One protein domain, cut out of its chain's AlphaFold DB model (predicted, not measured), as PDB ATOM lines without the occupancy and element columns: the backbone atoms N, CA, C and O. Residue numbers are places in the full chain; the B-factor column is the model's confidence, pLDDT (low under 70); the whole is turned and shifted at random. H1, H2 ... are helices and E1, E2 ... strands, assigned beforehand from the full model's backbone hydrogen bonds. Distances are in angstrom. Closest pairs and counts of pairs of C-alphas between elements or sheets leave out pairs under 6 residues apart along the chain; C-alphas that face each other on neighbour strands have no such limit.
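AT A GLANCE: This is residues 6 to 94 of the 95 residues of an uncharacterized protein of Acinetobacter sp. YIM 103518 (UniProt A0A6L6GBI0). A strongly twisted sheet of four strands, E1 to E4, has the long helix H2 standing past one end of its strands and the small helix H1 near the other end. The long stretch of residues 54 to 68 leads from H1 past the E1 side of the sheet to H2, and after H2 the last residues fold back toward the E4 side. The printed part has 89 residues with four named strands followed by two named helices, in the order E1 E2 E3 E4 H1 H2; the sheet's order is E1 - E2 - E3 - E4, all antiparallel. The class is mixed, helices and strands. The whole is compact and rounded, with a radius of gyration of the C-alphas of 12.8 A and spans of 33 by 29 by 26 A.

IN THESE COORDINATES: Find C-alpha 6 at (34.566, -43.791, 18.807), where E1 begins; it holds residues 6 to 11 and is 14.8 A long from first to last C-alpha. Go on to E2, residues 21 to 26, 15.7 A, then to E3, residues 32 to 37, 16.5 A, and E4, residues 42 to 46, 13.2 A. H1 follows at residues 49 to 53, 6.4 A. H2 starts with C-alpha 69 at (14.936, -55.711, 23.011) and runs 24.6 A, through residues 69 to 85, to C-alpha 85 at (15.131, -39.461, 41.525).

HOW THE PARTS SIT: The sheet is a meander, each strand the antiparallel neighbour of the one before, with E1 and E4 as edge strands. Look first at the hairpin of E1 and E2, at 148 degrees between directions, where N 8 and O 23 are 2.9 A apart, within hydrogen-bond range. In the hairpin of E2 and E3, at 154 degrees, N 34 and O 24 are within range at 2.8 A. In the hairpin of E3 and E4, at 149 degrees, N 35 and O 43 are within range at 2.8 A. H2 is only just on the sheet, with 5 pairs of C-alphas within 10 A, and only grazes it with its residues 75 to 79. The closest C-alphas of E3 and H2 are those of Phe 37 and Leu 79, 7.6 A apart. H1 is not on the sheet, and H1 and H2 are apart. In H1 and H2 every O i to N i+4 pair is within hydrogen-bond range.

THE WHOLE: The two C-alphas farthest apart are those of Lys 28 and Pro 70, 35.1 A. The printed part has no cut. The link from H1 to H2, 15 residues, is long. The mean pLDDT of the printed part is 90.8; look for values under 70 at residues 15 to 16 and residue 55.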
ATOM      1  N   GLU A   6      34.543 -42.365  19.127       91.62
ATOM      2  CA  GLU A   6      34.566 -43.791  18.807       91.62
ATOM      3  C   GLU A   6      34.079 -44.620  19.989       91.62
ATOM      4  O   GLU A   6      34.488 -44.390  21.130       91.62
ATOM      5  N   TYR A   7      33.205 -45.596  19.726       92.44
ATOM      6  CA  TYR A   7      32.711 -46.493  20.768       92.44
ATOM      7  C   TYR A   7      33.877 -47.223  21.425       92.44
ATOM      8  O   TYR A   7      34.738 -47.784  20.745       92.44
ATOM      9  N   ARG A   8      33.866 -47.250  22.756       90.88
ATOM     10  CA  ARG A   8      34.874 -47.958  23.526       90.88
ATOM     11  C   ARG A   8      34.269 -49.098  24.332       90.88
ATOM     12  O   ARG A   8      34.599 -50.249  24.073       90.88
ATOM     13  N   TYR A   9      33.377 -48.790  25.270       90.62
ATOM     14  CA  TYR A   9      32.809 -49.779  26.190       90.62
ATOM     15  C   TYR A   9      31.374 -49.424  26.582       90.62
ATOM     16  O   TYR A   9      30.935 -48.281  26.433       90.62
ATOM     17  N   THR A  10      30.652 -50.388  27.149       92.75
ATOM     18  CA  THR A  10      29.383 -50.148  27.836       92.75
ATOM     19  C   THR A  10      29.609 -50.237  29.342       92.75
ATOM     20  O   THR A  10      30.038 -51.267  29.856       92.75
ATOM     21  N   LYS A  11      29.308 -49.164  30.076       91.50
ATOM     22  CA  LYS A  11      29.331 -49.179  31.539       91.50
ATOM     23  C   LYS A  11      27.956 -49.580  32.045       91.50
ATOM     24  O   LYS A  11      27.014 -48.805  31.905       91.50
ATOM     25  N   LEU A  12      27.852 -50.773  32.630       90.81
ATOM     26  CA  LEU A  12      26.631 -51.224  33.296       90.81
ATOM     27  C   LEU A  12      26.366 -50.359  34.531       90.81
ATOM     28  O   LEU A  12      27.249 -50.162  35.370       90.81
ATOM     29  N   GLY A  13      25.158 -49.805  34.605       83.44
ATOM     30  CA  GLY A  13      24.719 -49.006  35.734       83.44
ATOM     31  C   GLY A  13      24.620 -49.878  36.977       83.44
ATOM     32  O   GLY A  13      23.916 -50.886  36.985       83.44
ATOM     33  N   ILE A  14      25.319 -49.479  38.035       79.38
ATOM     34  CA  ILE A  14      25.130 -50.031  39.377       79.38
ATOM     35  C   ILE A  14      24.289 -49.053  40.193       79.38
ATOM     36  O   ILE A  14      24.323 -47.843  39.958       79.38
ATOM     37  N   PHE A  15      23.519 -49.571  41.147       67.62
ATOM     38  CA  PHE A  15      22.666 -48.748  42.000       67.62
ATOM     39  C   PHE A  15      23.474 -47.625  42.681       67.62
ATOM     40  O   PHE A  15      24.545 -47.876  43.232       67.62
ATOM     41  N   GLY A  16      22.972 -46.388  42.620       69.12
ATOM     42  CA  GLY A  16      23.642 -45.196  43.164       69.12
ATOM     43  C   GLY A  16      24.672 -44.529  42.238       69.12
ATOM     44  O   GLY A  16      25.181 -43.466  42.577       69.12
ATOM     45  N   ALA A  17      24.964 -45.103  41.067       84.75
ATOM     46  CA  ALA A  17      25.790 -44.482  40.031       84.75
ATOM     47  C   ALA A  17      24.938 -43.988  38.848       84.75
ATOM     48  O   ALA A  17      23.714 -44.117  38.844       84.75
ATOM     49  N   LEU A  18      25.595 -43.429  37.825       90.56
ATOM     50  CA  LEU A  18      24.937 -43.133  36.552       90.56
ATOM     51  C   LEU A  18      24.284 -44.399  35.964       90.56
ATOM     52  O   LEU A  18      24.875 -45.483  36.069       90.56
ATOM     53  N   PRO A  19      23.123 -44.266  35.289       94.94
ATOM     54  CA  PRO A  19      22.499 -45.355  34.543       94.94
ATOM     55  C   PRO A  19      23.453 -45.975  33.526       94.94
ATOM     56  O   PRO A  19      24.446 -45.352  33.137       94.94
ATOM     57  N   THR A  20      23.128 -47.176  33.045       95.19
ATOM     58  CA  THR A  20      23.913 -47.827  31.991       95.19
ATOM     59  C   THR A  20      24.079 -46.901  30.793       95.19
ATOM     60  O   THR A  20      23.106 -46.355  30.268       95.19
ATOM     61  N   HIS A  21      25.319 -46.739  30.346       95.19
ATOM     62  CA  HIS A  21      25.649 -45.871  29.224       95.19
ATOM     63  C   HIS A  21      26.771 -46.452  28.378       95.19
ATOM     64  O   HIS A  21      27.660 -47.164  28.851       95.19
ATOM     65  N   LYS A  22      26.723 -46.112  27.095       95.12
ATOM     66  CA  LYS A  22      27.776 -46.402  26.132       95.12
ATOM     67  C   LYS A  22      28.776 -45.260  26.160       95.12
ATOM     68  O   LYS A  22      28.387 -44.094  26.122       95.12
ATOM     69  N   ILE A  23      30.053 -45.596  26.259       94.00
ATOM     70  CA  ILE A  23      31.143 -44.633  26.359       94.00
ATOM     71  C   ILE A  23      31.832 -44.569  25.009       94.00
ATOM     72  O   ILE A  23      32.358 -45.573  24.524       94.00
ATOM     73  N   PHE A  24      31.838 -43.375  24.429       93.69
ATOM     74  CA  PHE A  24      32.571 -43.071  23.214       93.69
ATOM     75  C   PHE A  24      33.706 -42.111  23.550       93.69
ATOM     76  O   PHE A  24      33.469 -41.101  24.211       93.69
ATOM     77  N   LEU A  25      34.925 -42.413  23.116       93.06
ATOM     78  CA  LEU A  25      36.101 -41.584  23.374       93.06
ATOM     79  C   LEU A  25      36.379 -40.664  22.196       93.06
ATOM     80  O   LEU A  25      36.261 -41.073  21.044       93.06
ATOM     81  N   ASN A  26      36.770 -39.429  22.494       92.44
ATOM     82  CA  ASN A  26      37.185 -38.480  21.478       92.44
ATOM     83  C   ASN A  26      38.530 -38.921  20.870       92.44
ATOM     84  O   ASN A  26      39.530 -39.040  21.579       92.44
ATOM     85  N   SER A  27      38.574 -39.118  19.554       88.31
ATOM     86  CA  SER A  27      39.762 -39.567  18.817       88.31
ATOM     87  C   SER A  27      40.900 -38.539  18.803       88.31
ATOM     88  O   SER A  27      42.055 -38.895  18.580       88.31
ATOM     89  N   LYS A  28      40.601 -37.263  19.074       88.69
ATOM     90  CA  LYS A  28      41.579 -36.164  19.139       88.69
ATOM     91  C   LYS A  28      41.977 -35.792  20.567       88.69
ATOM     92  O   LYS A  28      43.068 -35.266  20.769       88.69
ATOM     93  N   ILE A  29      41.102 -36.024  21.549       87.62
ATOM     94  CA  ILE A  29      41.310 -35.622  22.947       87.62
ATOM     95  C   ILE A  29      41.112 -36.838  23.852       87.62
ATOM     96  O   ILE A  29      39.992 -37.199  24.199       87.62
ATOM     97  N   ARG A  30      42.231 -37.442  24.264       80.44
ATOM     98  CA  ARG A  30      42.309 -38.788  24.855       80.44
ATOM     99  C   ARG A  30      41.307 -39.079  25.982       80.44
ATOM    100  O   ARG A  30      40.818 -40.198  26.064       80.44
ATOM    101  N   ASN A  31      41.027 -38.116  26.861       87.19
ATOM    102  CA  ASN A  31      40.188 -38.320  28.048       87.19
ATOM    103  C   ASN A  31      38.770 -37.748  27.923       87.19
ATOM    104  O   ASN A  31      37.979 -37.930  28.846       87.19
ATOM    105  N   GLN A  32      38.438 -37.066  26.825       93.69
ATOM    106  CA  GLN A  32      37.080 -36.588  26.603       93.69
ATOM    107  C   GLN A  32      36.199 -37.722  26.114       93.69
ATOM    108  O   GLN A  32      36.556 -38.465  25.198       93.69
ATOM    109  N   ALA A  33      35.014 -37.813  26.698       94.00
ATOM    110  CA  ALA A  33      34.081 -38.873  26.402       94.00
ATOM    111  C   ALA A  33      32.661 -38.347  26.213       94.00
ATOM    112  O   ALA A  33      32.259 -37.337  26.792       94.00
ATOM    113  N   LYS A  34      31.901 -39.074  25.400       94.94
ATOM    114  CA  LYS A  34      30.461 -38.925  25.229       94.94
ATOM    115  C   LYS A  34      29.792 -40.150  25.837       94.94
ATOM    116  O   LYS A  34      30.105 -41.281  25.461       94.94
ATOM    117  N   PHE A  35      28.898 -39.927  26.791       95.31
ATOM    118  CA  PHE A  35      28.147 -40.977  27.470       95.31
ATOM    119  C   PHE A  35      26.738 -41.009  26.896       95.31
ATOM    120  O   PHE A  35      25.985 -40.061  27.086       95.31
ATOM    121  N   VAL A  36      26.401 -42.074  26.170       96.50
ATOM    122  CA  VAL A  36      25.123 -42.212  25.461       96.50
ATOM    123  C   VAL A  36      24.225 -43.194  26.204       96.50
ATOM    124  O   VAL A  36      24.574 -44.366  26.375       96.50
ATOM    125  N   PHE A  37      23.052 -42.728  26.619       96.31
ATOM    126  CA  PHE A  37      22.079 -43.487  27.402       96.31
ATOM    127  C   PHE A  37      21.073 -44.225  26.515       96.31
ATOM    128  O   PHE A  37      21.025 -44.036  25.302       96.31
ATOM    129  N   SER A  38      20.275 -45.097  27.131       96.12
ATOM    130  CA  SER A  38      19.380 -46.056  26.463       96.12
ATOM    131  C   SER A  38      18.272 -45.440  25.597       96.12
ATOM    132  O   SER A  38      17.673 -46.134  24.773       96.12
ATOM    133  N   ASP A  39      17.991 -44.150  25.744       95.44
ATOM    134  CA  ASP A  39      17.084 -43.367  24.899       95.44
ATOM    135  C   ASP A  39      17.806 -42.563  23.799       95.44
ATOM    136  O   ASP A  39      17.171 -41.768  23.115       95.44
ATOM    137  N   ASN A  40      19.104 -42.809  23.598       95.56
ATOM    138  CA  ASN A  40      20.020 -42.090  22.705       95.56
ATOM    139  C   ASN A  40      20.317 -40.634  23.091       95.56
ATOM    140  O   ASN A  40      21.023 -39.948  22.351       95.56
ATOM    141  N   THR A  41      19.863 -40.171  24.253       96.31
ATOM    142  CA  THR A  41      20.362 -38.912  24.815       96.31
ATOM    143  C   THR A  41      21.783 -39.087  25.348       96.31
ATOM    144  O   THR A  41      22.252 -40.213  25.556       96.31
ATOM    145  N   PHE A  42      22.502 -37.990  25.566       96.00
ATOM    146  CA  PHE A  42      23.892 -38.063  25.999       96.00
ATOM    147  C   PHE A  42      24.328 -36.924  26.917       96.00
ATOM    148  O   PHE A  42      23.664 -35.901  27.033       96.00
ATOM    149  N   ILE A  43      25.480 -37.114  27.557       95.75
ATOM    150  CA  ILE A  43      26.270 -36.043  28.179       95.75
ATOM    151  C   ILE A  43      27.725 -36.153  27.738       95.75
ATOM    152  O   ILE A  43      28.193 -37.230  27.356       95.75
ATOM    153  N   TYR A  44      28.453 -35.046  27.839       94.31
ATOM    154  CA  TYR A  44      29.906 -35.054  27.757       94.31
ATOM    155  C   TYR A  44      30.523 -35.183  29.144       94.31
ATOM    156  O   TYR A  44      29.990 -34.692  30.138       94.31
ATOM    157  N   GLY A  45      31.671 -35.839  29.207       92.12
ATOM    158  CA  GLY A  45      32.421 -36.002  30.437       92.12
ATOM    159  C   GLY A  45      33.886 -36.285  30.168       92.12
ATOM    160  O   GLY A  45      34.360 -36.262  29.029       92.12
ATOM    161  N   VAL A  46      34.599 -36.574  31.249       92.62
ATOM    162  CA  VAL A  46      35.973 -37.058  31.197       92.62
ATOM    163  C   VAL A  46      36.053 -38.439  31.822       92.62
ATOM    164  O   VAL A  46      35.356 -38.736  32.793       92.62
ATOM    165  N   VAL A  47      36.898 -39.293  31.259       90.69
ATOM    166  CA  VAL A  47      37.250 -40.584  31.854       90.69
ATOM    167  C   VAL A  47      38.631 -40.494  32.493       90.69
ATOM    168  O   VAL A  47      39.473 -39.703  32.070       90.69
ATOM    169  N   SER A  48      38.864 -41.286  33.537       89.19
ATOM    170  CA  SER A  48      40.165 -41.329  34.203       89.19
ATOM    171  C   SER A  48      41.209 -42.051  33.352       89.19
ATOM    172  O   SER A  48      40.877 -42.903  32.527       89.19
ATOM    173  N   ASP A  49      42.487 -41.789  33.617       87.88
ATOM    174  CA  ASP A  49      43.581 -42.522  32.970       87.88
ATOM    175  C   ASP A  49      43.498 -44.030  33.225       87.88
ATOM    176  O   ASP A  49      43.769 -44.820  32.324       87.88
ATOM    177  N   TRP A  50      43.041 -44.432  34.417       87.31
ATOM    178  CA  TRP A  50      42.787 -45.838  34.736       87.31
ATOM    179  C   TRP A  50      41.763 -46.471  33.783       87.31
ATOM    180  O   TRP A  50      41.972 -47.579  33.299       87.31
ATOM    181  N   PHE A  51      40.685 -45.750  33.458       86.12
ATOM    182  CA  PHE A  51      39.680 -46.218  32.502       86.12
ATOM    183  C   PHE A  51      40.253 -46.360  31.084       86.12
ATOM    184  O   PHE A  51      39.872 -47.268  30.354       86.12
ATOM    185  N   LEU A  52      41.181 -45.484  30.689       85.44
ATOM    186  CA  LEU A  52      41.785 -45.498  29.352       85.44
ATOM    187  C   LEU A  52      42.741 -46.673  29.126       85.44
ATOM    188  O   LEU A  52      42.900 -47.113  27.987       85.44
ATOM    189  N   VAL A  53      43.412 -47.138  30.182       85.62
ATOM    190  CA  VAL A  53      44.391 -48.234  30.095       85.62
ATOM    191  C   VAL A  53      43.784 -49.603  30.384       85.62
ATOM    192  O   VAL A  53      44.393 -50.608  30.031       85.62
ATOM    193  N   ASN A  54      42.607 -49.654  31.010       81.88
ATOM    194  CA  ASN A  54      41.966 -50.911  31.368       81.88
ATOM    195  C   ASN A  54      41.064 -51.436  30.234       81.88
ATOM    196  O   ASN A  54      40.251 -50.700  29.676       81.88
ATOM    197  N   SER A  55      41.212 -52.719  29.901       68.88
ATOM    198  CA  SER A  55      40.454 -53.414  28.854       68.88
ATOM    199  C   SER A  55      39.299 -54.264  29.375       68.88
ATOM    200  O   SER A  55      38.509 -54.739  28.566       68.88
ATOM    201  N   ASP A  56      39.171 -54.441  30.691       76.31
ATOM    202  CA  ASP A  56      38.250 -55.416  31.300       76.31
ATOM    203  C   ASP A  56      36.781 -54.952  31.350       76.31
ATOM    204  O   ASP A  56      35.963 -55.479  32.106       76.31
ATOM    205  N   PHE A  57      36.420 -53.936  30.567       78.25
ATOM    206  CA  PHE A  57      35.054 -53.427  30.509       78.25
ATOM    207  C   PHE A  57      34.193 -54.218  29.525       78.25
ATOM    208  O   PHE A  57      34.664 -54.687  28.491       78.25
ATOM    209  N   ASP A  58      32.895 -54.304  29.823       77.31
ATOM    210  CA  ASP A  58      31.922 -54.990  28.973       77.31
ATOM    211  C   ASP A  58      31.838 -54.325  27.586       77.31
ATOM    212  O   ASP A  58      31.417 -53.169  27.425       77.31
ATOM    213  N   THR A  59      32.245 -55.068  26.559       79.31
ATOM    214  CA  THR A  59      32.088 -54.684  25.158       79.31
ATOM    215  C   THR A  59      30.765 -55.227  24.630       79.31
ATOM    216  O   THR A  59      30.708 -56.279  23.990       79.31
ATOM    217  N   ARG A  60      29.682 -54.482  24.868       89.12
ATOM    218  CA  ARG A  60      28.393 -54.729  24.202       89.12
ATOM    219  C   ARG A  60      28.349 -54.116  22.800       89.12
ATOM    220  O   ARG A  60      29.371 -53.650  22.292       89.12
ATOM    221  N   LYS A  61      27.171 -54.116  22.164       92.56
ATOM    222  CA  LYS A  61      26.973 -53.497  20.845       92.56
ATOM    223  C   LYS A  61      27.309 -52.010  20.902       92.56
ATOM    224  O   LYS A  61      27.135 -51.381  21.940       92.56
ATOM    225  N   SER A  62      27.789 -51.426  19.813       91.62
ATOM    226  CA  SER A  62      28.163 -50.006  19.810       91.62
ATOM    227  C   SER A  62      26.938 -49.092  19.820       91.62
ATOM    228  O   SER A  62      26.998 -48.000  20.379       91.62
ATOM    229  N   THR A  63      25.805 -49.539  19.274       92.69
ATOM    230  CA  THR A  63      24.551 -48.776  19.273       92.69
ATOM    231  C   THR A  63      23.485 -49.429  20.148       92.69
ATOM    232  O   THR A  63      23.487 -50.637  20.382       92.69
ATOM    233  N   TRP A  64      22.549 -48.625  20.656       94.88
ATOM    234  CA  TRP A  64      21.413 -49.138  21.430       94.88
ATOM    235  C   TRP A  64      20.395 -49.892  20.572       94.88
ATOM    236  O   TRP A  64      19.705 -50.768  21.082       94.88
ATOM    237  N   LEU A  65      20.313 -49.580  19.275       93.12
ATOM    238  CA  LEU A  65      19.407 -50.237  18.325       93.12
ATOM    239  C   LEU A  65      19.783 -51.701  18.067       93.12
ATOM    240  O   LEU A  65      18.906 -52.521  17.810       93.12
ATOM    241  N   GLU A  66      21.072 -52.023  18.147       94.25
ATOM    242  CA  GLU A  66      21.595 -53.379  17.952       94.25
ATOM    243  C   GLU A  66      21.488 -54.259  19.208       94.25
ATOM    244  O   GLU A  66      21.728 -55.468  19.139       94.25
ATOM    245  N   GLU A  67      21.163 -53.674  20.364       95.38
ATOM    246  CA  GLU A  67      20.983 -54.421  21.606       95.38
ATOM    247  C   GLU A  67      19.715 -55.282  21.576       95.38
ATOM    248  O   GLU A  67      18.738 -55.015  20.872       95.38
ATOM    249  N   ASN A  68      19.697 -56.317  22.416       95.06
ATOM    250  CA  ASN A  68      18.500 -57.135  22.568       95.06
ATOM    251  C   ASN A  68      17.338 -56.305  23.162       95.06
ATOM    252  O   ASN A  68      17.522 -55.512  24.089       95.06
ATOM    253  N   LYS A  69      16.121 -56.505  22.633       95.56
ATOM    254  CA  LYS A  69      14.936 -55.711  23.011       95.56
ATOM    255  C   LYS A  69      14.609 -55.753  24.514       95.56
ATOM    256  O   LYS A  69      14.332 -54.683  25.056       95.56
ATOM    257  N   PRO A  70      14.638 -56.916  25.202       96.19
ATOM    258  CA  PRO A  70      14.342 -56.967  26.637       96.19
ATOM    259  C   PRO A  70      15.320 -56.141  27.479       96.19
ATOM    260  O   PRO A  70      14.905 -55.406  28.377       96.19
ATOM    261  N   PHE A  71      16.611 -56.209  27.155       93.56
ATOM    262  CA  PHE A  71      17.638 -55.400  27.799       93.56
ATOM    263  C   PHE A  71      17.409 -53.912  27.547       93.56
ATOM    264  O   PHE A  71      17.290 -53.152  28.501       93.56
ATOM    265  N   LEU A  72      17.239 -53.495  26.288       96.00
ATOM    266  CA  LEU A  72      16.998 -52.088  25.958       96.00
ATOM    267  C   LEU A  72      15.760 -51.522  26.677       96.00
ATOM    268  O   LEU A  72      15.794 -50.399  27.177       96.00
ATOM    269  N   ALA A  73      14.674 -52.294  26.754       96.81
ATOM    270  CA  ALA A  73      13.468 -51.895  27.479       96.81
ATOM    271  C   ALA A  73      13.734 -51.708  28.982       96.81
ATOM    272  O   ALA A  73      13.250 -50.746  29.585       96.81
ATOM    273  N   THR A  74      14.538 -52.594  29.571       95.75
ATOM    274  CA  THR A  74      14.942 -52.518  30.980       95.75
ATOM    275  C   THR A  74      15.785 -51.273  31.239       95.75
ATOM    276  O   THR A  74      15.450 -50.492  32.127       95.75
ATOM    277  N   GLU A  75      16.801 -51.018  30.415       95.56
ATOM    278  CA  GLU A  75      17.674 -49.851  30.570       95.56
ATOM    279  C   GLU A  75      16.929 -48.526  30.363       95.56
ATOM    280  O   GLU A  75      17.240 -47.530  31.015       95.56
ATOM    281  N   LYS A  76      15.914 -48.484  29.491       96.31
ATOM    282  CA  LYS A  76      15.044 -47.302  29.340       96.31
ATOM    283  C   LYS A  76      14.196 -47.049  30.583       96.31
ATOM    284  O   LYS A  76      14.055 -45.900  31.004       96.31
ATOM    285  N   ARG A  77      13.643 -48.105  31.188       96.44
ATOM    286  CA  ARG A  77      12.890 -47.995  32.446       96.44
ATOM    287  C   ARG A  77      13.788 -47.477  33.572       96.44
ATOM    288  O   ARG A  77      13.407 -46.523  34.242       96.44
ATOM    289  N   LEU A  78      14.983 -48.050  33.727       95.19
ATOM    290  CA  LEU A  78      15.948 -47.640  34.753       95.19
ATOM    291  C   LEU A  78      16.406 -46.188  34.571       95.19
ATOM    292  O   LEU A  78      16.460 -45.439  35.542       95.19
ATOM    293  N   LEU A  79      16.670 -45.753  33.335       95.56
ATOM    294  CA  LEU A  79      16.999 -44.355  33.037       95.56
ATOM    295  C   LEU A  79      15.866 -43.399  33.439       95.56
ATOM    296  O   LEU A  79      16.118 -42.342  34.019       95.56
ATOM    297  N   LYS A  80      14.612 -43.772  33.157       95.31
ATOM    298  CA  LYS A  80      13.440 -42.977  33.545       95.31
ATOM    299  C   LYS A  80      13.315 -42.867  35.065       95.31
ATOM    300  O   LYS A  80      13.116 -41.768  35.571       95.31
ATOM    301  N   GLU A  81      13.455 -43.978  35.782       94.44
ATOM    302  CA  GLU A  81      13.440 -43.999  37.252       94.44
ATOM    303  C   GLU A  81      14.568 -43.144  37.834       94.44
ATOM    304  O   GLU A  81      14.334 -42.332  38.728       94.44
ATOM    305  N   TYR A  82      15.770 -43.250  37.267       94.69
ATOM    306  CA  TYR A  82      16.911 -42.447  37.684       94.69
ATOM    307  C   TYR A  82      16.647 -40.945  37.539       94.69
ATOM    308  O   TYR A  82      16.908 -40.199  38.479       94.69
ATOM    309  N   ARG A  83      16.085 -40.501  36.408       94.50
ATOM    310  CA  ARG A  83      15.732 -39.087  36.173       94.50
ATOM    311  C   ARG A  83      14.689 -38.558  37.153       94.50
ATOM    312  O   ARG A  83      14.781 -37.409  37.565       94.50
ATOM    313  N   VAL A  84      13.715 -39.384  37.544       94.88
ATOM    314  CA  VAL A  84      12.722 -39.000  38.563       94.88
ATOM    315  C   VAL A  84      13.400 -38.755  39.913       94.88
ATOM    316  O   VAL A  84      13.060 -37.799  40.602       94.88
ATOM    317  N   LEU A  85      14.375 -39.595  40.276       93.94
ATOM    318  CA  LEU A  85      15.131 -39.461  41.525       93.94
ATOM    319  C   LEU A  85      16.197 -38.354  41.482       93.94
ATOM    320  O   LEU A  85      16.580 -37.845  42.532       93.94
ATOM    321  N   HIS A  86      16.664 -37.965  40.291       94.06
ATOM    322  CA  HIS A  86      17.736 -36.985  40.094       94.06
ATOM    323  C   HIS A  86      17.311 -35.898  39.088       94.06
ATOM    324  O   HIS A  86      17.758 -35.922  37.940       94.06
ATOM    325  N   PRO A  87      16.483 -34.914  39.491       94.06
ATOM    326  CA  PRO A  87      15.963 -33.889  38.577       94.06
ATOM    327  C   PRO A  87      17.034 -33.016  37.904       94.06
ATOM    328  O   PRO A  87      16.814 -32.486  36.815       94.06
ATOM    329  N   GLU A  88      18.206 -32.878  38.528       94.56
ATOM    330  CA  GLU A  88      19.344 -32.129  37.973       94.56
ATOM    331  C   GLU A  88      20.107 -32.902  36.889       94.56
ATOM    332  O   GLU A  88      20.936 -32.331  36.178       94.56
ATOM    333  N   PHE A  89      19.835 -34.199  36.727       94.31
ATOM    334  CA  PHE A  89      20.439 -35.003  35.675       94.31
ATOM    335  C   PHE A  89      19.792 -34.681  34.321       94.31
ATOM    336  O   PHE A  89      18.728 -35.196  33.970       94.31
ATOM    337  N   LYS A  90      20.465 -33.821  33.553       93.88
ATOM    338  CA  LYS A  90      20.042 -33.360  32.226       93.88
ATOM    339  C   LYS A  90      20.948 -33.941  31.147       93.88
ATOM    340  O   LYS A  90      22.157 -34.046  31.329       93.88
ATOM    341  N   THR A  91      20.343 -34.310  30.027       96.06
ATOM    342  CA  THR A  91      21.003 -34.925  28.871       96.06
ATOM    343  C   THR A  91      20.639 -34.160  27.604       96.06
ATOM    344  O   THR A  91      19.531 -33.641  27.501       96.06
ATOM    345  N   GLU A  92      21.541 -34.136  26.633       95.44
ATOM    346  CA  GLU A  92      21.324 -33.580  25.298       95.44
ATOM    347  C   GLU A  92      20.693 -34.621  24.362       95.44
ATOM    348  O   GLU A  92      20.922 -35.826  24.506       95.44
ATOM    349  N   GLU A  93      19.903 -34.158  23.394       89.31
ATOM    350  CA  GLU A  93      19.310 -34.989  22.342       89.31
ATOM    351  C   GLU A  93      20.185 -34.972  21.080       89.31
ATOM    352  O   GLU A  93      20.883 -33.998  20.793       89.31
ATOM    353  N   ILE A  94      20.164 -36.067  20.318       71.19
ATOM    354  CA  ILE A  94      20.757 -36.096  18.977       71.19
ATOM    355  C   ILE A  94      19.761 -35.395  18.044       71.19
ATOM    356  O   ILE A  94      18.681 -35.937  17.817       71.19
TER     357      ILE A  94